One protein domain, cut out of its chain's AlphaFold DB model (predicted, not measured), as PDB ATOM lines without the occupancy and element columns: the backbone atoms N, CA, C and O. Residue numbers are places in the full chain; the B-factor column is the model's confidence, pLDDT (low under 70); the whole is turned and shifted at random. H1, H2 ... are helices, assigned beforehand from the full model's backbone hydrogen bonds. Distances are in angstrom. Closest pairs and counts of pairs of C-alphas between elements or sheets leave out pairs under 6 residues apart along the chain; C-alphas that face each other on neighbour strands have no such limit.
ATOM      1  N   ARG A  53      32.738 -14.786 -26.089       84.25
ATOM      2  CA  ARG A  53      33.189 -13.433 -26.423       84.25
ATOM      3  C   ARG A  53      32.851 -13.051 -27.863       84.25
ATOM      4  O   ARG A  53      32.238 -12.013 -28.070       84.25
ATOM      5  N   GLU A  54      33.203 -13.884 -28.839       84.75
ATOM      6  CA  GLU A  54      32.906 -13.605 -30.253       84.75
ATOM      7  C   GLU A  54      31.396 -13.528 -30.499       84.75
ATOM      8  O   GLU A  54      30.922 -12.671 -31.242       84.75
ATOM      9  N   PHE A  55      30.622 -14.385 -29.831       83.56
ATOM     10  CA  PHE A  55      29.164 -14.326 -29.886       83.56
ATOM     11  C   PHE A  55      28.623 -13.001 -29.328       83.56
ATOM     12  O   PHE A  55      27.787 -12.355 -29.963       83.56
ATOM     13  N   ALA A  56      29.133 -12.557 -28.175       84.56
ATOM     14  CA  ALA A  56      28.752 -11.281 -27.578       84.56
ATOM     15  C   ALA A  56      29.114 -10.084 -28.476       84.56
ATOM     16  O   ALA A  56      28.311  -9.159 -28.615       84.56
ATOM     17  N   GLU A  57      30.283 -10.110 -29.120       88.69
ATOM     18  CA  GLU A  57      30.719  -9.076 -30.069       88.69
ATOM     19  C   GLU A  57      29.794  -9.005 -31.290       88.69
ATOM     20  O   GLU A  57      29.339  -7.919 -31.659       88.69
ATOM     21  N   GLN A  58      29.449 -10.152 -31.880       87.50
ATOM     22  CA  GLN A  58      28.558 -10.208 -33.042       87.50
ATOM     23  C   GLN A  58      27.141  -9.742 -32.718       87.50
ATOM     24  O   GLN A  58      26.572  -8.942 -33.464       87.50
ATOM     25  N   ILE A  59      26.581 -10.184 -31.588       89.00
ATOM     26  CA  ILE A  59      25.266  -9.714 -31.135       89.00
ATOM     27  C   ILE A  59      25.291  -8.209 -30.876       89.00
ATOM     28  O   ILE A  59      24.384  -7.498 -31.307       89.00
ATOM     29  N   SER A  60      26.340  -7.700 -30.229       88.44
ATOM     30  CA  SER A  60      26.475  -6.265 -29.966       88.44
ATOM     31  C   SER A  60      26.544  -5.459 -31.264       88.44
ATOM     32  O   SER A  60      25.881  -4.427 -31.385       88.44
ATOM     33  N   ALA A  61      27.290  -5.941 -32.260       89.50
ATOM     34  CA  ALA A  61      27.372  -5.312 -33.575       89.50
ATOM     35  C   ALA A  61      26.008  -5.279 -34.287       89.50
ATOM     36  O   ALA A  61      25.624  -4.238 -34.824       89.50
ATOM     37  N   LEU A  62      25.247  -6.379 -34.240       89.38
ATOM     38  CA  LEU A  62      23.897  -6.455 -34.811       89.38
ATOM     39  C   LEU A  62      22.924  -5.491 -34.122       89.38
ATOM     40  O   LEU A  62      22.203  -4.762 -34.803       89.38
ATOM     41  N   ILE A  63      22.938  -5.435 -32.788       90.50
ATOM     42  CA  ILE A  63      22.093  -4.517 -32.009       90.50
ATOM     43  C   ILE A  63      22.427  -3.061 -32.345       90.50
ATOM     44  O   ILE A  63      21.525  -2.257 -32.581       90.50
ATOM     45  N   ASN A  64      23.715  -2.712 -32.393       90.06
ATOM     46  CA  ASN A  64      24.144  -1.354 -32.721       90.06
ATOM     47  C   ASN A  64      23.733  -0.963 -34.140       90.06
ATOM     48  O   ASN A  64      23.211   0.133 -34.338       90.06
ATOM     49  N   ARG A  65      23.885  -1.873 -35.104       90.88
ATOM     50  CA  ARG A  65      23.428  -1.652 -36.476       90.88
ATOM     51  C   ARG A  65      21.916  -1.419 -36.539       90.88
ATOM     52  O   ARG A  65      21.484  -0.418 -37.106       90.88
ATOM     53  N   ALA A  66      21.126  -2.273 -35.895       90.25
ATOM     54  CA  ALA A  66      19.672  -2.125 -35.843       90.25
ATOM     55  C   ALA A  66      19.247  -0.768 -35.250       90.25
ATOM     56  O   ALA A  66      18.363  -0.098 -35.785       90.25
ATOM     57  N   ARG A  67      19.930  -0.314 -34.190       89.69
ATOM     58  CA  ARG A  67      19.717   1.023 -33.610       89.69
ATOM     59  C   ARG A  67      20.051   2.141 -34.594       89.69
ATOM     60  O   ARG A  67      19.272   3.081 -34.715       89.69
ATOM     61  N   THR A  68      21.178   2.048 -35.304       92.38
ATOM     62  CA  THR A  68      21.554   3.055 -36.317       92.38
ATOM     63  C   THR A  68      20.590   3.094 -37.501       92.38
ATOM     64  O   THR A  68      20.396   4.153 -38.089       92.38
ATOM     65  N   GLU A  69      19.940   1.972 -37.809       92.25
ATOM     66  CA  GLU A  69      18.891   1.865 -38.832       92.25
ATOM     67  C   GLU A  69      17.513   2.347 -38.323       92.25
ATOM     68  O   GLU A  69      16.540   2.351 -39.074       92.25
ATOM     69  N   GLY A  70      17.422   2.809 -37.068       91.12
ATOM     70  CA  GLY A  70      16.228   3.441 -36.501       91.12
ATOM     71  C   GLY A  70      15.241   2.482 -35.835       91.12
ATOM     72  O   GLY A  70      14.126   2.889 -35.504       91.12
ATOM     73  N   LEU A  71      15.619   1.221 -35.610       91.81
ATOM     74  CA  LEU A  71      14.777   0.271 -34.885       91.81
ATOM     75  C   LEU A  71      14.728   0.625 -33.393       91.81
ATOM     76  O   LEU A  71      15.752   0.890 -32.758       91.81
ATOM     77  N   SER A  72      13.525   0.605 -32.814       90.12
ATOM     78  CA  SER A  72      13.352   0.842 -31.381       90.12
ATOM     79  C   SER A  72      13.896  -0.326 -30.558       90.12
ATOM     80  O   SER A  72      13.870  -1.484 -30.982       90.12
ATOM     81  N   ASN A  73      14.351  -0.033 -29.336       86.62
ATOM     82  CA  ASN A  73      14.848  -1.063 -28.422       86.62
ATOM     83  C   ASN A  73      13.791  -2.141 -28.130       86.62
ATOM     84  O   ASN A  73      14.153  -3.308 -27.997       86.62
ATOM     85  N   ASP A  74      12.504  -1.787 -28.080       88.25
ATOM     86  CA  ASP A  74      11.420  -2.755 -27.871       88.25
ATOM     87  C   ASP A  74      11.322  -3.764 -29.019       88.25
ATOM     88  O   ASP A  74      11.191  -4.964 -28.778       88.25
ATOM     89  N   VAL A  75      11.442  -3.292 -30.266       90.69
ATOM     90  CA  VAL A  75      11.416  -4.153 -31.457       90.69
ATOM     91  C   VAL A  75      12.637  -5.065 -31.476       90.69
ATOM     92  O   VAL A  75      12.483  -6.274 -31.634       90.69
ATOM     93  N   ILE A  76      13.831  -4.514 -31.243       89.56
ATOM     94  CA  ILE A  76      15.079  -5.291 -31.188       89.56
ATOM     95  C   ILE A  76      14.982  -6.376 -30.109       89.56
ATOM     96  O   ILE A  76      15.279  -7.542 -30.360       89.56
ATOM     97  N   THR A  77      14.520  -6.008 -28.915       90.00
ATOM     98  CA  THR A  77      14.405  -6.935 -27.785       90.00
ATOM     99  C   THR A  77      13.373  -8.024 -28.054       90.00
ATOM    100  O   THR A  77      13.612  -9.182 -27.717       90.00
ATOM    101  N   LYS A  78      12.233  -7.676 -28.659       90.88
ATOM    102  CA  LYS A  78      11.206  -8.652 -29.026       90.88
ATOM    103  C   LYS A  78      11.752  -9.671 -30.025       90.88
ATOM    104  O   LYS A  78      11.688 -10.861 -29.746       90.88
ATOM    105  N   VAL A  79      12.349  -9.201 -31.121       91.75
ATOM    106  CA  VAL A  79      12.921 -10.077 -32.154       91.75
ATOM    107  C   VAL A  79      13.981 -10.998 -31.551       91.75
ATOM    108  O   VAL A  79      13.927 -12.202 -31.757       91.75
ATOM    109  N   LEU A  80      14.895 -10.470 -30.734       91.56
ATOM    110  CA  LEU A  80      15.909 -11.300 -30.079       91.56
ATOM    111  C   LEU A  80      15.302 -12.368 -29.159       91.56
ATOM    112  O   LEU A  80      15.802 -13.487 -29.133       91.56
ATOM    113  N   ARG A  81      14.242 -12.049 -28.404       92.06
ATOM    114  CA  ARG A  81      13.564 -13.042 -27.551       92.06
ATOM    115  C   ARG A  81      12.922 -14.147 -28.378       92.06
ATOM    116  O   ARG A  81      13.122 -15.311 -28.046       92.06
ATOM    117  N   ASP A  82      12.185 -13.772 -29.420       91.56
ATOM    118  CA  ASP A  82      11.463 -14.713 -30.277       91.56
ATOM    119  C   ASP A  82      12.456 -15.660 -30.974       91.56
ATOM    120  O   ASP A  82      12.307 -16.880 -30.906       91.56
ATOM    121  N   GLU A  83      13.538 -15.114 -31.536       92.31
ATOM    122  CA  GLU A  83      14.573 -15.903 -32.210       92.31
ATOM    123  C   GLU A  83      15.340 -16.815 -31.243       92.31
ATOM    124  O   GLU A  83      15.592 -17.980 -31.554       92.31
ATOM    125  N   LEU A  84      15.707 -16.332 -30.052       90.75
ATOM    126  CA  LEU A  84      16.402 -17.161 -29.062       90.75
ATOM    127  C   LEU A  84      15.508 -18.288 -28.534       90.75
ATOM    128  O   LEU A  84      15.990 -19.410 -28.370       90.75
ATOM    129  N   ALA A  85      14.225 -18.008 -28.289       88.75
ATOM    130  CA  ALA A  85      13.262 -19.019 -27.863       88.75
ATOM    131  C   ALA A  85      13.091 -20.085 -28.952       88.75
ATOM    132  O   ALA A  85      13.282 -21.269 -28.679       88.75
ATOM    133  N   TYR A  86      12.864 -19.662 -30.198       89.06
ATOM    134  CA  TYR A  86      12.728 -20.566 -31.337       89.06
ATOM    135  C   TYR A  86      13.960 -21.463 -31.526       89.06
ATOM    136  O   TYR A  86      13.832 -22.676 -31.688       89.06
ATOM    137  N   ASN A  87      15.171 -20.902 -31.460       87.75
ATOM    138  CA  ASN A  87      16.397 -21.691 -31.606       87.75
ATOM    139  C   ASN A  87      16.597 -22.685 -30.446       87.75
ATOM    140  O   ASN A  87      17.080 -23.798 -30.671       87.75
ATOM    141  N   ALA A  88      16.214 -22.315 -29.220       86.94
ATOM    142  CA  ALA A  88      16.268 -23.217 -28.071       86.94
ATOM    143  C   ALA A  88      15.282 -24.389 -28.217       86.94
ATOM    144  O   ALA A  88      15.655 -25.537 -27.957       86.94
ATOM    145  N   GLU A  89      14.067 -24.113 -28.695       90.38
ATOM    146  CA  GLU A  89      13.037 -25.118 -28.991       90.38
ATOM    147  C   GLU A  89      13.457 -26.038 -30.140       90.38
ATOM    148  O   GLU A  89      13.306 -27.255 -30.052       90.38
ATOM    149  N   LEU A  90      14.073 -25.491 -31.192       87.44
ATOM    150  CA  LEU A  90      14.589 -26.284 -32.308       87.44
ATOM    151  C   LEU A  90      15.706 -27.244 -31.865       87.44
ATOM    152  O   LEU A  90      15.806 -28.361 -32.376       87.44
ATOM    153  N   ALA A  91      16.543 -26.820 -30.916       85.00
ATOM    154  CA  ALA A  91      17.585 -27.662 -30.336       85.00
ATOM    155  C   ALA A  91      17.029 -28.706 -29.350       85.00
ATOM    156  O   ALA A  91      17.607 -29.785 -29.219       85.00
ATOM    157  N   ASN A  92      15.919 -28.405 -28.668       85.38
ATOM    158  CA  ASN A  92      15.304 -29.258 -27.649       85.38
ATOM    159  C   ASN A  92      13.772 -29.304 -27.824       85.38
ATOM    160  O   ASN A  92      13.044 -28.690 -27.042       85.38
TER     161      ASN A  92
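AT A GLANCE: This is residues 53 to 92 of the 133 residues of an uncharacterized protein of Roseiflexus sp. (strain RS-1) (UniProt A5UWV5). What shape do the atoms make? The longest helix, H2, and the helix before it, H1, meet near one end as an open V, with the link of residues 69 to 72 at its point and the far parts of both arms, residues 53 to 58 and 81 to 92, standing free. What is it built of? The printed part has 40 residues with two named helices, H1 then H2, and no named strand: its class is all helix. How compact is it? It is loose, with a radius of gyration of the C-alphas of 11.4 A, and flat, spanning 34 by 23 by 10 A.

HOW THE PARTS SIT: Where do the helices meet? H2, residues 73 to 91, and H1, residues 53 to 68, only just touch, with 3 pairs of C-alphas within 8 A; the closest C-alphas, those of Ile 76 and Ile 63, are 7.1 A apart. H2 touches with residues 73 to 76 alone, and H1 with residues 63 to 67 alone. How do they run? They run opposite ways at a steep tilt of 39 degrees and form a helical hairpin. What do the backbones show? In H1 and H2 every O i to N i+4 pair is within hydrogen-bond range.

IN THESE COORDINATES: Where is H2? Its 19 residues run 26.8 A from C-alpha 73 at (14.848, -1.063, -28.422) to C-alpha 91 at (17.585, -27.662, -30.336). Where is H1? Its 16 residues span 22.5 A, beginning at C-alpha 53 at (33.189, -13.433, -26.423).

THE WHOLE: How far does it reach? The two C-alphas farthest apart, those of Thr 68 and Asn 92, are 34.0 A apart. Is anything missing or uncertain? The printed part has no cut, and the link from H1 to H2 is tight, with 4 residues. The mean pLDDT of the printed part is 89.1, and no printed residue is under 70.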